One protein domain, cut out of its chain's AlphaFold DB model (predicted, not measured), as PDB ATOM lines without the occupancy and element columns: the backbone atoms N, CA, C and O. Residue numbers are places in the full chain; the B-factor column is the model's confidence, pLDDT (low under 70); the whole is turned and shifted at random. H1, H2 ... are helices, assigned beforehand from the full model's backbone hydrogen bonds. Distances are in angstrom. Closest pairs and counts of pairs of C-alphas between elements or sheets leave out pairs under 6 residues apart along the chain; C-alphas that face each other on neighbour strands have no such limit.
ATOM      1  N   VAL A 192      38.166 -47.998 -24.827       69.62
ATOM      2  CA  VAL A 192      39.038 -47.017 -25.496       69.62
ATOM      3  C   VAL A 192      39.154 -47.286 -27.002       69.62
ATOM      4  O   VAL A 192      39.151 -46.350 -27.798       69.62
ATOM      5  N   GLN A 193      39.216 -48.557 -27.416       66.75
ATOM      6  CA  GLN A 193      39.324 -48.925 -28.836       66.75
ATOM      7  C   GLN A 193      38.104 -48.481 -29.654       66.75
ATOM      8  O   GLN A 193      38.244 -48.034 -30.796       66.75
ATOM      9  N   LYS A 194      36.907 -48.575 -29.062       70.31
ATOM     10  CA  LYS A 194      35.652 -48.223 -29.729       70.31
ATOM     11  C   LYS A 194      35.581 -46.739 -30.090       70.31
ATOM     12  O   LYS A 194      35.151 -46.408 -31.196       70.31
ATOM     13  N   ASP A 195      36.019 -45.870 -29.184       79.25
ATOM     14  CA  ASP A 195      35.974 -44.421 -29.389       79.25
ATOM     15  C   ASP A 195      36.957 -43.997 -30.494       79.25
ATOM     16  O   ASP A 195      36.567 -43.278 -31.412       79.25
ATOM     17  N   VAL A 196      38.179 -44.549 -30.499       78.31
ATOM     18  CA  VAL A 196      39.180 -44.313 -31.561       78.31
ATOM     19  C   VAL A 196      38.650 -44.729 -32.937       78.31
ATOM     20  O   VAL A 196      38.726 -43.954 -33.893       78.31
ATOM     21  N   ALA A 197      38.067 -45.927 -33.051       76.38
ATOM     22  CA  ALA A 197      37.506 -46.403 -34.314       76.38
ATOM     23  C   ALA A 197      36.324 -45.532 -34.792       76.38
ATOM     24  O   ALA A 197      36.184 -45.275 -35.990       76.38
ATOM     25  N   SER A 198      35.507 -45.024 -33.860       82.50
ATOM     26  CA  SER A 198      34.424 -44.082 -34.158       82.50
ATOM     27  C   SER A 198      34.955 -42.746 -34.689       82.50
ATOM     28  O   SER A 198      34.440 -42.245 -35.689       82.50
ATOM     29  N   THR A 199      36.010 -42.187 -34.085       87.50
ATOM     30  CA  THR A 199      36.640 -40.932 -34.537       87.50
ATOM     31  C   THR A 199      37.197 -41.044 -35.959       87.50
ATOM     32  O   THR A 199      36.966 -40.153 -36.776       87.50
ATOM     33  N   VAL A 200      37.865 -42.153 -36.298       84.19
ATOM     34  CA  VAL A 200      38.409 -42.377 -37.653       84.19
ATOM     35  C   VAL A 200      37.293 -42.422 -38.706       84.19
ATOM     36  O   VAL A 200      37.414 -41.794 -39.759       84.19
ATOM     37  N   VAL A 201      36.174 -43.100 -38.421       84.31
ATOM     38  CA  VAL A 201      35.003 -43.116 -39.320       84.31
ATOM     39  C   VAL A 201      34.370 -41.724 -39.436       84.31
ATOM     40  O   VAL A 201      33.975 -41.324 -40.533       84.31
ATOM     41  N   GLN A 202      34.296 -40.968 -38.338       89.94
ATOM     42  CA  GLN A 202      33.723 -39.623 -38.319       89.94
ATOM     43  C   GLN A 202      34.526 -38.647 -39.197       89.94
ATOM     44  O   GLN A 202      33.938 -37.950 -40.027       89.94
ATOM     45  N   GLU A 203      35.858 -38.644 -39.091       90.50
ATOM     46  CA  GLU A 203      36.735 -37.817 -39.934       90.50
ATOM     47  C   GLU A 203      36.724 -38.258 -41.408       90.50
ATOM     48  O   GLU A 203      36.607 -37.407 -42.294       90.50
ATOM     49  N   ALA A 204      36.725 -39.565 -41.698       86.62
ATOM     50  CA  ALA A 204      36.610 -40.067 -43.070       86.62
ATOM     51  C   ALA A 204      35.281 -39.648 -43.738       86.62
ATOM     52  O   ALA A 204      35.263 -39.208 -44.889       86.62
ATOM     53  N   VAL A 205      34.155 -39.724 -43.013       90.06
ATOM     54  CA  VAL A 205      32.851 -39.260 -43.517       90.06
ATOM     55  C   VAL A 205      32.823 -37.740 -43.706       90.06
ATOM     56  O   VAL A 205      32.328 -37.262 -44.728       90.06
ATOM     57  N   LYS A 206      33.371 -36.975 -42.760       94.50
ATOM     58  CA  LYS A 206      33.500 -35.512 -42.840       94.50
ATOM     59  C   LYS A 206      34.303 -35.085 -44.075       94.50
ATOM     60  O   LYS A 206      33.839 -34.220 -44.815       94.50
ATOM     61  N   TRP A 207      35.438 -35.734 -44.351       93.25
ATOM     62  CA  TRP A 207      36.258 -35.500 -45.549       93.25
ATOM     63  C   TRP A 207      35.504 -35.819 -46.853       93.25
ATOM     64  O   TRP A 207      35.501 -35.010 -47.783       93.25
ATOM     65  N   LEU A 208      34.796 -36.955 -46.906       91.19
ATOM     66  CA  LEU A 208      33.967 -37.335 -48.060       91.19
ATOM     67  C   LEU A 208      32.843 -36.326 -48.331       91.19
ATOM     68  O   LEU A 208      32.585 -35.980 -49.485       91.19
ATOM     69  N   LEU A 209      32.168 -35.857 -47.278       94.12
ATOM     70  CA  LEU A 209      31.112 -34.851 -47.381       94.12
ATOM     71  C   LEU A 209      31.666 -33.495 -47.832       94.12
ATOM     72  O   LEU A 209      31.032 -32.848 -48.664       94.12
ATOM     73  N   ASP A 210      32.842 -33.088 -47.344       94.69
ATOM     74  CA  ASP A 210      33.511 -31.859 -47.783       94.69
ATOM     75  C   ASP A 210      33.823 -31.905 -49.286       94.69
ATOM     76  O   ASP A 210      33.317 -31.082 -50.051       94.69
ATOM     77  N   LYS A 211      34.530 -32.948 -49.746       91.19
ATOM     78  CA  LYS A 211      34.812 -33.194 -51.171       91.19
ATOM     79  C   LYS A 211      33.549 -33.162 -52.038       91.19
ATOM     80  O   LYS A 211      33.523 -32.500 -53.078       91.19
ATOM     81  N   LEU A 212      32.495 -33.857 -51.610       93.12
ATOM     82  CA  LEU A 212      31.253 -34.001 -52.369       93.12
ATOM     83  C   LEU A 212      30.457 -32.683 -52.430       93.12
ATOM     84  O   LEU A 212      30.006 -32.290 -53.509       93.12
ATOM     85  N   TYR A 213      30.322 -31.950 -51.319       94.94
ATOM     86  CA  TYR A 213      29.657 -30.642 -51.331       94.94
ATOM     87  C   TYR A 213      30.490 -29.568 -52.036       94.94
ATOM     88  O   TYR A 213      29.917 -28.735 -52.735       94.94
ATOM     89  N   LYS A 214      31.825 -29.607 -51.956       94.38
ATOM     90  CA  LYS A 214      32.709 -28.668 -52.664       94.38
ATOM     91  C   LYS A 214      32.567 -28.763 -54.187       94.38
ATOM     92  O   LYS A 214      32.735 -27.756 -54.868       94.38
ATOM     93  N   ARG A 215      32.222 -29.946 -54.716       89.56
ATOM     94  CA  ARG A 215      31.958 -30.181 -56.148       89.56
ATOM     95  C   ARG A 215      30.551 -29.767 -56.600       89.56
ATOM     96  O   ARG A 215      30.425 -29.247 -57.703       89.56
ATOM     97  N   PHE A 216      29.508 -29.995 -55.793       91.50
ATOM     98  CA  PHE A 216      28.110 -29.832 -56.239       91.50
ATOM     99  C   PHE A 216      27.287 -28.738 -55.540       91.50
ATOM    100  O   PHE A 216      26.280 -28.295 -56.090       91.50
ATOM    101  N   ASP A 217      27.619 -28.361 -54.304       92.94
ATOM    102  CA  ASP A 217      26.767 -27.514 -53.461       92.94
ATOM    103  C   ASP A 217      27.564 -26.850 -52.330       92.94
ATOM    104  O   ASP A 217      27.467 -27.208 -51.150       92.94
ATOM    105  N   TYR A 218      28.348 -25.836 -52.697       95.38
ATOM    106  CA  TYR A 218      29.190 -25.081 -51.766       95.38
ATOM    107  C   TYR A 218      28.387 -24.459 -50.599       95.38
ATOM    108  O   TYR A 218      28.912 -24.282 -49.501       95.38
ATOM    109  N   SER A 219      27.077 -24.221 -50.779       94.88
ATOM    110  CA  SER A 219      26.171 -23.699 -49.738       94.88
ATOM    111  C   SER A 219      25.931 -24.663 -48.562       94.88
ATOM    112  O   SER A 219      25.385 -24.264 -47.521       94.88
ATOM    113  N   LYS A 220      26.309 -25.938 -48.726       93.25
ATOM    114  CA  LYS A 220      26.298 -26.967 -47.678       93.25
ATOM    115  C   LYS A 220      27.666 -27.232 -47.060       93.25
ATOM    116  O   LYS A 220      27.698 -27.807 -45.977       93.25
ATOM    117  N   LEU A 221      28.760 -26.772 -47.670       94.56
ATOM    118  CA  LEU A 221      30.121 -27.001 -47.173       94.56
ATOM    119  C   LEU A 221      30.294 -26.457 -45.744       94.56
ATOM    120  O   LEU A 221      30.615 -27.194 -44.817       94.56
ATOM    121  N   GLN A 222      29.889 -25.201 -45.533       96.19
ATOM    122  CA  GLN A 222      29.853 -24.539 -44.219       96.19
ATOM    123  C   GLN A 222      28.947 -25.236 -43.181       96.19
ATOM    124  O   GLN A 222      29.026 -24.939 -41.994       96.19
ATOM    125  N   LYS A 223      28.071 -26.151 -43.613       96.06
ATOM    126  CA  LYS A 223      27.123 -26.880 -42.758       96.06
ATOM    127  C   LYS A 223      27.593 -28.302 -42.448       96.06
ATOM    128  O   LYS A 223      26.935 -28.964 -41.653       96.06
ATOM    129  N   VAL A 224      28.710 -28.775 -43.015       95.69
ATOM    130  CA  VAL A 224      29.251 -30.116 -42.728       95.69
ATOM    131  C   VAL A 224      29.502 -30.325 -41.228       95.69
ATOM    132  O   VAL A 224      28.974 -31.309 -40.715       95.69
ATOM    133  N   PRO A 225      30.170 -29.422 -40.474       96.19
ATOM    134  CA  PRO A 225      30.385 -29.630 -39.038       96.19
ATOM    135  C   PRO A 225      29.070 -29.759 -38.254       96.19
ATOM    136  O   PRO A 225      28.909 -30.661 -37.436       96.19
ATOM    137  N   GLU A 226      28.085 -28.910 -38.562       96.88
ATOM    138  CA  GLU A 226      26.768 -28.940 -37.919       96.88
ATOM    139  C   GLU A 226      25.968 -30.207 -38.288       96.88
ATOM    140  O   GLU A 226      25.271 -30.781 -37.451       96.88
ATOM    141  N   LEU A 227      26.076 -30.675 -39.535       95.31
ATOM    142  CA  LEU A 227      25.466 -31.926 -39.988       95.31
ATOM    143  C   LEU A 227      26.109 -33.149 -39.327       95.31
ATOM    144  O   LEU A 227      25.370 -34.064 -38.972       95.31
ATOM    145  N   MET A 228      27.430 -33.155 -39.120       96.25
ATOM    146  CA  MET A 228      28.132 -34.219 -38.393       96.25
ATOM    147  C   MET A 228      27.665 -34.282 -36.935       96.25
ATOM    148  O   MET A 228      27.221 -35.339 -36.500       96.25
ATOM    149  N   ILE A 229      27.634 -33.148 -36.220       95.88
ATOM    150  CA  ILE A 229      27.145 -33.072 -34.827       95.88
ATOM    151  C   ILE A 229      25.686 -33.555 -34.716       95.88
ATOM    152  O   ILE A 229      25.345 -34.335 -33.833       95.88
ATOM    153  N   ARG A 230      24.802 -33.153 -35.642       96.19
ATOM    154  CA  ARG A 230      23.404 -33.638 -35.678       96.19
ATOM    155  C   ARG A 230      23.259 -35.121 -36.053       96.19
ATOM    156  O   ARG A 230      22.176 -35.680 -35.870       96.19
ATOM    157  N   SER A 231      24.294 -35.731 -36.630       94.25
ATOM    158  CA  SER A 231      24.272 -37.088 -37.195       94.25
ATOM    159  C   SER A 231      25.227 -38.041 -36.477       94.25
ATOM    160  O   SER A 231      25.612 -39.050 -37.060       94.25
ATOM    161  N   GLU A 232      25.579 -37.738 -35.227       92.62
ATOM    162  CA  GLU A 232      26.426 -38.575 -34.377       92.62
ATOM    163  C   GLU A 232      25.881 -40.017 -34.281       92.62
ATOM    164  O   GLU A 232      24.685 -40.245 -34.043       92.62
ATOM    165  N   GLY A 233      26.741 -41.001 -34.557       89.44
ATOM    166  CA  GLY A 233      26.387 -42.422 -34.671       89.44
ATOM    167  C   GLY A 233      25.532 -42.781 -35.900       89.44
ATOM    168  O   GLY A 233      24.944 -43.866 -35.954       89.44
ATOM    169  N   LYS A 234      25.389 -41.864 -36.866       93.94
ATOM    170  CA  LYS A 234      24.609 -41.988 -38.117       93.94
ATOM    171  C   LYS A 234      25.333 -41.366 -39.321       93.94
ATOM    172  O   LYS A 234      24.723 -41.157 -40.371       93.94
ATOM    173  N   GLU A 235      26.630 -41.112 -39.202       91.38
ATOM    174  CA  GLU A 235      27.500 -40.462 -40.184       91.38
ATOM    175  C   GLU A 235      27.437 -41.186 -41.537       91.38
ATOM    176  O   GLU A 235      27.205 -40.578 -42.581       91.38
ATOM    177  N   VAL A 236      27.518 -42.520 -41.514       86.88
ATOM    178  CA  VAL A 236      27.392 -43.379 -42.704       86.88
ATOM    179  C   VAL A 236      26.024 -43.227 -43.389       86.88
ATOM    180  O   VAL A 236      25.934 -43.311 -44.615       86.88
ATOM    181  N   PHE A 237      24.949 -42.965 -42.636       89.44
ATOM    182  CA  PHE A 237      23.628 -42.709 -43.214       89.44
ATOM    183  C   PHE A 237      23.552 -41.314 -43.846       89.44
ATOM    184  O   PHE A 237      23.046 -41.194 -44.961       89.44
ATOM    185  N   LEU A 238      24.114 -40.285 -43.197       93.56
ATOM    186  CA  LEU A 238      24.258 -38.939 -43.767       93.56
ATOM    187  C   LEU A 238      25.044 -38.981 -45.090       93.56
ATOM    188  O   LEU A 238      24.566 -38.470 -46.104       93.56
ATOM    189  N   LEU A 239      26.195 -39.658 -45.103       91.75
ATOM    190  CA  LEU A 239      27.003 -39.881 -46.302       91.75
ATOM    191  C   LEU A 239      26.222 -40.621 -47.389       91.75
ATOM    192  O   LEU A 239      26.222 -40.193 -48.540       91.75
ATOM    193  N   ARG A 240      25.508 -41.701 -47.048       87.81
ATOM    194  CA  ARG A 240      24.688 -42.445 -48.016       87.81
ATOM    195  C   ARG A 240      23.559 -41.588 -48.594       87.81
ATOM    196  O   ARG A 240      23.248 -41.714 -49.778       87.81
ATOM    197  N   SER A 241      22.952 -40.716 -47.790       91.06
ATOM    198  CA  SER A 241      21.943 -39.752 -48.239       91.06
ATOM    199  C   SER A 241      22.530 -38.659 -49.135       91.06
ATOM    200  O   SER A 241      21.872 -38.253 -50.092       91.06
ATOM    201  N   ALA A 242      23.761 -38.209 -48.872       91.94
ATOM    202  CA  ALA A 242      24.487 -37.304 -49.758       91.94
ATOM    203  C   ALA A 242      24.843 -37.999 -51.082       91.94
ATOM    204  O   ALA A 242      24.451 -37.510 -52.136       91.94
ATOM    205  N   LEU A 243      25.479 -39.175 -51.040       88.69
ATOM    206  CA  LEU A 243      25.845 -39.952 -52.228       88.69
ATOM    207  C   LEU A 243      24.642 -40.144 -53.157       88.69
ATOM    208  O   LEU A 243      24.694 -39.642 -54.270       88.69
ATOM    209  N   ARG A 244      23.514 -40.704 -52.691       86.44
ATOM    210  CA  ARG A 244      22.309 -40.862 -53.538       86.44
ATOM    211  C   ARG A 244      21.784 -39.560 -54.153       86.44
ATOM    212  O   ARG A 244      21.179 -39.598 -55.218       86.44
ATOM    213  N   LYS A 245      21.942 -38.421 -53.468       88.81
ATOM    214  CA  LYS A 245      21.406 -37.127 -53.919       88.81
ATOM    215  C   LYS A 245      22.212 -36.517 -55.069       88.81
ATOM    216  O   LYS A 245      21.640 -35.750 -55.840       88.81
ATOM    217  N   TYR A 246      23.507 -36.815 -55.159       86.12
ATOM    218  CA  TYR A 246      24.419 -36.179 -56.116       86.12
ATOM    219  C   TYR A 246      25.074 -37.194 -57.074       86.12
ATOM    220  O   TYR A 246      25.114 -36.975 -58.284       86.12
ATOM    221  N   VAL A 247      25.496 -38.349 -56.555       82.94
ATOM    222  CA  VAL A 247      25.897 -39.537 -57.321       82.94
ATOM    223  C   VAL A 247      24.666 -40.439 -57.461       82.94
ATOM    224  O   VAL A 247      24.442 -41.352 -56.665       82.94
ATOM    225  N   ALA A 248      23.831 -40.144 -58.460       71.56
ATOM    226  CA  ALA A 248      22.674 -40.971 -58.793       71.56
ATOM    227  C   ALA A 248      23.132 -42.420 -59.041       71.56
ATOM    228  O   ALA A 248      23.918 -42.674 -59.954       71.56
ATOM    229  N   LEU A 249      22.690 -43.353 -58.193       65.19
ATOM    230  CA  LEU A 249      23.086 -44.755 -58.296       65.19
ATOM    231  C   LEU A 249      22.266 -45.452 -59.391       65.19
ATOM    232  O   LEU A 249      21.038 -45.305 -59.400       65.19
ATOM    233  N   PRO A 250      22.904 -46.251 -60.267       56.03
ATOM    234  CA  PRO A 250      22.205 -46.989 -61.313       56.03
ATOM    235  C   PRO A 250      21.223 -47.983 -60.676       56.03
ATOM    236  O   PRO A 250      21.623 -48.982 -60.078       56.03
ATOM    237  N   GLY A 251      19.928 -47.665 -60.762       63.12
ATOM    238  CA  GLY A 251      18.840 -48.410 -60.117       63.12
ATOM    239  C   GLY A 251      17.885 -47.582 -59.242       63.12
ATOM    240  O   GLY A 251      16.790 -48.063 -58.973       63.12
ATOM    241  N   ASP A 252      18.231 -46.347 -58.846       61.25
ATOM    242  CA  ASP A 252      17.265 -45.386 -58.248       61.25
ATOM    243  C   ASP A 252      16.497 -44.590 -59.349       61.25
ATOM    244  O   ASP A 252      15.623 -43.766 -59.065       61.25
ATOM    245  N   LEU A 261      24.837 -38.181 -70.829       66.00
ATOM    246  CA  LEU A 261      25.959 -39.102 -70.581       66.00
ATOM    247  C   LEU A 261      27.129 -38.400 -69.870       66.00
ATOM    248  O   LEU A 261      27.678 -38.955 -68.922       66.00
ATOM    249  N   GLU A 262      27.413 -37.146 -70.237       67.19
ATOM    250  CA  GLU A 262      28.394 -36.260 -69.577       67.19
ATOM    251  C   GLU A 262      28.199 -36.206 -68.048       67.19
ATOM    252  O   GLU A 262      29.154 -36.132 -67.274       67.19
ATOM    253  N   SER A 263      26.944 -36.276 -67.583       76.69
ATOM    254  CA  SER A 263      26.624 -36.279 -66.157       76.69
ATOM    255  C   SER A 263      27.056 -37.576 -65.472       76.69
ATOM    256  O   SER A 263      27.384 -37.540 -64.287       76.69
ATOM    257  N   LEU A 264      27.050 -38.718 -66.169       76.31
ATOM    258  CA  LEU A 264      27.479 -39.995 -65.595       76.31
ATOM    259  C   LEU A 264      29.005 -40.110 -65.530       76.31
ATOM    260  O   LEU A 264      29.519 -40.631 -64.542       76.31
ATOM    261  N   GLU A 265      29.728 -39.583 -66.519       80.88
ATOM    262  CA  GLU A 265      31.198 -39.572 -66.514       80.88
ATOM    263  C   GLU A 265      31.740 -38.739 -65.346       80.88
ATOM    264  O   GLU A 265      32.494 -39.254 -64.521       80.88
ATOM    265  N   VAL A 266      31.240 -37.509 -65.168       82.25
ATOM    266  CA  VAL A 266      31.603 -36.646 -64.029       82.25
ATOM    267  C   VAL A 266      31.247 -37.290 -62.676       82.25
ATOM    268  O   VAL A 266      31.998 -37.154 -61.709       82.25
ATOM    269  N   LYS A 267      30.133 -38.036 -62.586       79.12
ATOM    270  CA  LYS A 267      29.775 -38.819 -61.383       79.12
ATOM    271  C   LYS A 267      30.738 -39.993 -61.148       79.12
ATOM    272  O   LYS A 267      31.071 -40.271 -59.996       79.12
ATOM    273  N   ALA A 268      31.181 -40.677 -62.205       80.06
ATOM    274  CA  ALA A 268      32.092 -41.817 -62.121       80.06
ATOM    275  C   ALA A 268      33.516 -41.393 -61.729       80.06
ATOM    276  O   ALA A 268      34.099 -41.996 -60.827       80.06
ATOM    277  N   ASP A 269      34.043 -40.326 -62.334       84.19
ATOM    278  CA  ASP A 269      35.361 -39.782 -61.992       84.19
ATOM    279  C   ASP A 269      35.381 -39.169 -60.586       84.19
ATOM    280  O   ASP A 269      36.352 -39.358 -59.854       84.19
ATOM    281  N   LEU A 270      34.290 -38.535 -60.134       83.62
ATOM    282  CA  LEU A 270      34.178 -38.115 -58.735       83.62
ATOM    283  C   LEU A 270      34.172 -39.309 -57.773       83.62
ATOM    284  O   LEU A 270      34.830 -39.252 -56.737       83.62
ATOM    285  N   LEU A 271      33.453 -40.394 -58.081       80.19
ATOM    286  CA  LEU A 271      33.487 -41.583 -57.224       80.19
ATOM    287  C   LEU A 271      34.902 -42.184 -57.172       80.19
ATOM    288  O   LEU A 271      35.329 -42.641 -56.116       80.19
ATOM    289  N   GLN A 272      35.650 -42.120 -58.276       82.25
ATOM    290  CA  GLN A 272      37.059 -42.509 -58.336       82.25
ATOM    291  C   GLN A 272      37.977 -41.568 -57.526       82.25
ATOM    292  O   GLN A 272      38.878 -42.055 -56.845       82.25
ATOM    293  N   GLU A 273      37.726 -40.253 -57.510       85.94
ATOM    294  CA  GLU A 273      38.432 -39.290 -56.645       85.94
ATOM    295  C   GLU A 273      38.165 -39.562 -55.152       85.94
ATOM    296  O   GLU A 273      39.100 -39.636 -54.352       85.94
ATOM    297  N   LEU A 274      36.892 -39.755 -54.780       83.06
ATOM    298  CA  LEU A 274      36.467 -40.069 -53.410       83.06
ATOM    299  C   LEU A 274      37.063 -41.396 -52.917       83.06
ATOM    300  O   LEU A 274      37.338 -41.538 -51.728       83.06
ATOM    301  N   LEU A 275      37.277 -42.356 -53.821       78.62
ATOM    302  CA  LEU A 275      37.925 -43.630 -53.521       78.62
ATOM    303  C   LEU A 275      39.418 -43.527 -53.296       78.62
ATOM    304  O   LEU A 275      39.919 -44.113 -52.341       78.62
ATOM    305  N   MET A 276      40.122 -42.840 -54.196       79.81
ATOM    306  CA  MET A 276      41.566 -42.695 -54.078       79.81
ATOM    307  C   MET A 276      41.890 -41.979 -52.778       79.81
ATOM    308  O   MET A 276      42.567 -42.559 -51.945       79.81
ATOM    309  N   GLY A 277      41.263 -40.830 -52.510       82.06
ATOM    310  CA  GLY A 277      41.503 -40.126 -51.253       82.06
ATOM    311  C   GLY A 277      41.032 -40.876 -49.996       82.06
ATOM    312  O   GLY A 277      41.563 -40.609 -48.926       82.06
ATOM    313  N   LEU A 278      40.113 -41.849 -50.094       79.12
ATOM    314  CA  LEU A 278      39.833 -42.792 -48.999       79.12
ATOM    315  C   LEU A 278      40.965 -43.807 -48.799       79.12
ATOM    316  O   LEU A 278      41.346 -44.072 -47.661       79.12
ATOM    317  N   ALA A 279      41.482 -44.389 -49.881       74.69
ATOM    318  CA  ALA A 279      42.616 -45.306 -49.822       74.69
ATOM    319  C   ALA A 279      43.871 -44.584 -49.308       74.69
ATOM    320  O   ALA A 279      44.540 -45.101 -48.421       74.69
ATOM    321  N   ASP A 280      44.120 -43.362 -49.784       77.56
ATOM    322  CA  ASP A 280      45.200 -42.486 -49.334       77.56
ATOM    323  C   ASP A 280      45.018 -42.114 -47.849       77.56
ATOM    324  O   ASP A 280      45.968 -42.195 -47.076       77.56
ATOM    325  N   PHE A 281      43.795 -41.785 -47.406       76.38
ATOM    326  CA  PHE A 281      43.491 -41.505 -45.994       76.38
ATOM    327  C   PHE A 281      43.808 -42.702 -45.085       76.38
ATOM    328  O   PHE A 281      44.463 -42.527 -44.061       76.38
ATOM    329  N   PHE A 282      43.419 -43.921 -45.478       71.19
ATOM    330  CA  PHE A 282      43.739 -45.155 -44.742       71.19
ATOM    331  C   PHE A 282      45.173 -45.682 -44.959       71.19
ATOM    332  O   PHE A 282      45.566 -46.631 -44.286       71.19
ATOM    333  N   ALA A 283      45.946 -45.100 -45.881       71.94
ATOM    334  CA  ALA A 283      47.365 -45.409 -46.082       71.94
ATOM    335  C   ALA A 283      48.293 -44.426 -45.347       71.94
ATOM    336  O   ALA A 283      49.383 -44.810 -44.933       71.94
ATOM    337  N   VAL A 284      47.870 -43.166 -45.182       69.62
ATOM    338  CA  VAL A 284      48.603 -42.123 -44.441       69.62
ATOM    339  C   VAL A 284      48.314 -42.191 -42.941       69.62
ATOM    340  O   VAL A 284      49.222 -42.006 -42.133       69.62
ATOM    341  N   VAL A 285      47.069 -42.473 -42.549       61.91
ATOM    342  CA  VAL A 285      46.752 -42.829 -41.163       61.91
ATOM    343  C   VAL A 285      47.101 -44.302 -40.985       61.91
ATOM    344  O   VAL A 285      46.324 -45.155 -41.411       61.91
ATOM    345  N   GLU A 286      48.235 -44.607 -40.340       54.81
ATOM    346  CA  GLU A 286      48.481 -45.963 -39.830       54.81
ATOM    347  C   GLU A 286      47.254 -46.381 -39.001       54.81
ATOM    348  O   GLU A 286      46.964 -45.739 -37.982       54.81
ATOM    349  N   PRO A 287      46.488 -47.409 -39.417       53.34
ATOM    350  CA  PRO A 287      45.336 -47.832 -38.647       53.34
ATOM    351  C   PRO A 287      45.860 -48.336 -37.299       53.34
ATOM    352  O   PRO A 287      46.739 -49.204 -37.287       53.34
ATOM    353  N   PRO A 288      45.368 -47.818 -36.155       49.19
ATOM    354  CA  PRO A 288      45.854 -48.265 -34.859       49.19
ATOM    355  C   PRO A 288      45.689 -49.781 -34.790       49.19
ATOM    356  O   PRO A 288      44.602 -50.270 -35.082       49.19
ATOM    357  N   ALA A 289      46.728 -50.528 -34.407       49.97
ATOM    358  CA  ALA A 289      46.769 -51.993 -34.554       49.97
ATOM    359  C   ALA A 289      45.696 -52.777 -33.752       49.97
ATOM    360  O   ALA A 289      45.666 -54.005 -33.793       49.97
ATOM    361  N   ALA A 290      44.829 -52.072 -33.020       41.69
ATOM    362  CA  ALA A 290      43.657 -52.585 -32.316       41.69
ATOM    363  C   ALA A 290      42.307 -52.213 -32.978       41.69
ATOM    364  O   ALA A 290      41.262 -52.679 -32.532       41.69
ATOM    365  N   VAL A 291      42.290 -51.376 -34.023       45.72
ATOM    366  CA  VAL A 291      41.084 -51.094 -34.814       45.72
ATOM    367  C   VAL A 291      40.884 -52.236 -35.798       45.72
ATOM    368  O   VAL A 291      41.481 -52.279 -36.872       45.72
ATOM    369  N   ASP A 292      40.004 -53.155 -35.420       52.31
ATOM    370  CA  ASP A 292      39.534 -54.233 -36.280       52.31
ATOM    371  C   ASP A 292      38.696 -53.671 -37.452       52.31
ATOM    372  O   ASP A 292      37.470 -53.502 -37.391       52.31
ATOM    373  N   LEU A 293      39.400 -53.357 -38.544       49.75
ATOM    374  CA  LEU A 293      38.821 -52.952 -39.824       49.75
ATOM    375  C   LEU A 293      38.065 -54.099 -40.519       49.75
ATOM    376  O   LEU A 293      37.249 -53.829 -41.402       49.75
ATOM    377  N   GLU A 294      38.258 -55.356 -40.114       52.62
ATOM    378  CA  GLU A 294      37.474 -56.485 -40.618       52.62
ATOM    379  C   GLU A 294      36.062 -56.465 -40.011       52.62
ATOM    380  O   GLU A 294      35.081 -56.647 -40.732       52.62
ATOM    381  N   ASN A 295      35.909 -56.119 -38.730       52.03
ATOM    382  CA  ASN A 295      34.592 -55.952 -38.104       52.03
ATOM    383  C   ASN A 295      33.920 -54.605 -38.424       52.03
ATOM    384  O   ASN A 295      32.770 -54.590 -38.874       52.03
ATOM    385  N   LEU A 296      34.594 -53.465 -38.222       47.09
ATOM    386  CA  LEU A 296      33.952 -52.158 -38.444       47.09
ATOM    387  C   LEU A 296      33.936 -51.770 -39.932       47.09
ATOM    388  O   LEU A 296      32.925 -51.297 -40.460       47.09
ATOM    389  N   GLY A 297      35.047 -52.014 -40.628       51.66
ATOM    390  CA  GLY A 297      35.219 -51.672 -42.035       51.66
ATOM    391  C   GLY A 297      34.451 -52.595 -42.979       51.66
ATOM    392  O   GLY A 297      33.833 -52.096 -43.917       51.66
ATOM    393  N   SER A 298      34.386 -53.914 -42.746       53.59
ATOM    394  CA  SER A 298      33.792 -54.833 -43.738       53.59
ATOM    395  C   SER A 298      32.274 -54.721 -43.924       53.59
ATOM    396  O   SER A 298      31.732 -55.439 -44.757       53.59
ATOM    397  N   SER A 299      31.563 -53.822 -43.237       61.41
ATOM    398  CA  SER A 299      30.186 -53.450 -43.605       61.41
ATOM    399  C   SER A 299      30.145 -52.143 -44.405       61.41
ATOM    400  O   SER A 299      29.594 -52.115 -45.509       61.41
ATOM    401  N   PHE A 300      30.787 -51.083 -43.901       65.94
ATOM    402  CA  PHE A 300      30.849 -49.778 -44.559       65.94
ATOM    403  C   PHE A 300      31.664 -49.819 -45.855       65.94
ATOM    404  O   PHE A 300      31.136 -49.480 -46.914       65.94
ATOM    405  N   LEU A 301      32.908 -50.303 -45.795       67.88
ATOM    406  CA  LEU A 301      33.769 -50.467 -46.963       67.88
ATOM    407  C   LEU A 301      33.147 -51.452 -47.954       67.88
ATOM    408  O   LEU A 301      33.199 -51.188 -49.142       67.88
ATOM    409  N   ARG A 302      32.491 -52.537 -47.514       68.31
ATOM    410  CA  ARG A 302      31.819 -53.492 -48.425       68.31
ATOM    411  C   ARG A 302      30.667 -52.847 -49.196       68.31
ATOM    412  O   ARG A 302      30.567 -53.047 -50.402       68.31
ATOM    413  N   GLU A 303      29.813 -52.058 -48.540       68.81
ATOM    414  CA  GLU A 303      28.744 -51.322 -49.236       68.81
ATOM    415  C   GLU A 303      29.324 -50.195 -50.115       68.81
ATOM    416  O   GLU A 303      28.807 -49.955 -51.206       68.81
ATOM    417  N   LEU A 304      30.430 -49.559 -49.704       68.56
ATOM    418  CA  LEU A 304      31.167 -48.601 -50.532       68.56
ATOM    419  C   LEU A 304      31.722 -49.285 -51.793       68.56
ATOM    420  O   LEU A 304      31.298 -48.929 -52.888       68.56
ATOM    421  N   TYR A 305      32.551 -50.327 -51.644       68.56
ATOM    422  CA  TYR A 305      33.100 -51.184 -52.707       68.56
ATOM    423  C   TYR A 305      32.026 -51.702 -53.670       68.56
ATOM    424  O   TYR A 305      32.230 -51.721 -54.883       68.56
ATOM    425  N   LYS A 306      30.845 -52.046 -53.156       72.00
ATOM    426  CA  LYS A 306      29.688 -52.462 -53.954       72.00
ATOM    427  C   LYS A 306      29.084 -51.326 -54.788       72.00
ATOM    428  O   LYS A 306      28.768 -51.561 -55.953       72.00
ATOM    429  N   MET A 307      28.980 -50.102 -54.258       64.44
ATOM    430  CA  MET A 307      28.567 -48.930 -55.051       64.44
ATOM    431  C   MET A 307      29.565 -48.627 -56.184       64.44
ATOM    432  O   MET A 307      29.150 -48.256 -57.280       64.44
ATOM    433  N   LEU A 308      30.869 -48.853 -55.979       63.28
ATOM    434  CA  LEU A 308      31.876 -48.717 -57.048       63.28
ATOM    435  C   LEU A 308      31.824 -49.877 -58.033       63.28
ATOM    436  O   LEU A 308      32.047 -49.650 -59.213       63.28
ATOM    437  N   GLY A 309      31.530 -51.099 -57.582       67.31
ATOM    438  CA  GLY A 309      31.271 -52.228 -58.473       67.31
ATOM    439  C   GLY A 309      30.172 -51.872 -59.474       67.31
ATOM    440  O   GLY A 309      30.390 -51.966 -60.678       67.31
ATOM    441  N   GLN A 310      29.055 -51.335 -58.977       69.25
ATOM    442  CA  GLN A 310      27.937 -50.853 -59.794       69.25
ATOM    443  C   GLN A 310      28.328 -49.692 -60.724       69.25
ATOM    444  O   GLN A 310      27.999 -49.719 -61.908       69.25
ATOM    445  N   VAL A 311      29.058 -48.680 -60.242       58.69
ATOM    446  CA  VAL A 311      29.451 -47.528 -61.079       58.69
ATOM    447  C   VAL A 311      30.555 -47.878 -62.086       58.69
ATOM    448  O   VAL A 311      30.511 -47.394 -63.214       58.69
ATOM    449  N   ARG A 312      31.492 -48.778 -61.757       66.44
ATOM    450  CA  ARG A 312      32.472 -49.336 -62.706       66.44
ATOM    451  C   ARG A 312      31.779 -50.186 -63.763       66.44
ATOM    452  O   ARG A 312      32.098 -50.048 -64.938       66.44
ATOM    453  N   GLU A 313      30.824 -51.026 -63.371       70.81
ATOM    454  CA  GLU A 313      30.003 -51.813 -64.297       70.81
ATOM    455  C   GLU A 313      29.196 -50.898 -65.232       70.81
ATOM    456  O   GLU A 313      29.143 -51.147 -66.433       70.81
ATOM    457  N   CYS A 314      28.644 -49.788 -64.734       64.00
ATOM    458  CA  CYS A 314      27.962 -48.795 -65.567       64.00
ATOM    459  C   CYS A 314      28.908 -47.972 -66.456       64.00
ATOM    460  O   CYS A 314      28.562 -47.741 -67.611       64.00
ATOM    461  N   ARG A 315      30.115 -47.607 -65.999       63.75
ATOM    462  CA  ARG A 315      31.148 -46.995 -66.861       63.75
ATOM    463  C   ARG A 315      31.563 -47.956 -67.977       63.75
ATOM    464  O   ARG A 315      31.647 -47.549 -69.127       63.75
ATOM    465  N   LEU A 316      31.750 -49.240 -67.662       73.06
ATOM    466  CA  LEU A 316      32.028 -50.280 -68.656       73.06
ATOM    467  C   LEU A 316      30.842 -50.500 -69.609       73.06
ATOM    468  O   LEU A 316      31.074 -50.692 -70.793       73.06
ATOM    469  N   ARG A 317      29.589 -50.415 -69.139       74.75
ATOM    470  CA  ARG A 317      28.397 -50.449 -70.008       74.75
ATOM    471  C   ARG A 317      28.285 -49.231 -70.924       74.75
ATOM    472  O   ARG A 317      27.833 -49.413 -72.043       74.75
ATOM    473  N   LEU A 318      28.683 -48.032 -70.487       66.25
ATOM    474  CA  LEU A 318      28.759 -46.865 -71.376       66.25
ATOM    475  C   LEU A 318      29.873 -47.027 -72.415       66.25
ATOM    476  O   LEU A 318      29.627 -46.818 -73.591       66.25
ATOM    477  N   LEU A 319      31.069 -47.456 -72.004       71.62
ATOM    478  CA  LEU A 319      32.204 -47.652 -72.916       71.62
ATOM    479  C   LEU A 319      32.011 -48.830 -73.890       71.62
ATOM    480  O   LEU A 319      32.602 -48.831 -74.963       71.62
ATOM    481  N   ALA A 320      31.207 -49.832 -73.518       77.69
ATOM    482  CA  ALA A 320      30.828 -50.962 -74.373       77.69
ATOM    483  C   ALA A 320      29.499 -50.747 -75.122       77.69
ATOM    484  O   ALA A 320      29.133 -51.567 -75.964       77.69
ATOM    485  N   ALA A 321      28.774 -49.666 -74.831       76.19
ATOM    486  CA  ALA A 321      27.768 -49.139 -75.734       76.19
ATOM    487  C   ALA A 321      28.519 -48.351 -76.808       76.19
ATOM    488  O   ALA A 321      28.697 -47.138 -76.689       76.19
TER     489      ALA A 321
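Overview. This is residues 192 to 252 and 261 to 321 of the 448 residues of a protein of Symbiodinium pilosum (UniProt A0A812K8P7). Four longer helices, H1, H4, H5 and H6, run roughly lengthwise in an elongated, loosely joined bundle; H1 packs on H4 and H5, and H6 packs on H5. The short H2 and H3 fold back along part of H1. The 122 printed residues hold six named helices, H1 to H6 in order, and no named strand: all helix. The whole is compact, with a radius of gyration of the C-alphas of 15.1 A, and spans 51 by 33 by 25 A.

Along the chain. H1, residues 192 to 216, begins at C-alpha 192 (39.038, -47.017, -25.496) and is 36.9 A long. H2 is residues 218 to 221, H3 residues 224 to 230, and H4 residues 235 to 246, 16.8 A. H5, residues 261 to 284, measures 34.7 A; H6, residues 297 to 319, measures 31.3 A and ends at C-alpha 319 (32.204, -47.652, -72.916).

Arrangement. H1 is the hub. Its residues 209 to 214 touch H2, closest C-alphas Tyr 213 and Leu 221, 5.5 A. Its residues 202 to 210 touch H3, closest C-alphas Asp 210 and Val 224, 6.8 A, at a steep tilt of 46 degrees. H4 touches H1 the same way at a shallow tilt of 16 degrees, closest C-alphas Val 205 and Glu 235, 6.4 A. Residues 274 to 281 of H5 touch residues 204 to 211 of H1, opposite ways at a shallow tilt of 31 degrees, closest C-alphas Leu 208 and Leu 274, 6.5 A. H5 and H6 form a hairpin, touching through residues 265 to 271 and 308 to 315, closest C-alphas Ala 268 and Val 311, 6.4 A, at 34 degrees, a shallow tilt only just short of steep. H4 and H6 are close but not clearly touching, closest C-alphas Val 236 and Phe 300, 7.5 A; H1 and H6 are apart. Every O i to N i+4 pair is within hydrogen-bond range in H1, H3, H4 and H5, and 18 of 19 are in H6; H2 is too short for such a pair.

Size, cuts and confidence. The farthest C-alphas, Val 192 and Ala 321, are 51.5 A apart. Residues 253 to 260 are not printed, leaving 16.3 A between C-alphas 252 and 261. The link from H5 to H6 is long, 12 residues. Mean pLDDT of the printed part is 77.8; 39 residues are under 70, among them 284 to 305.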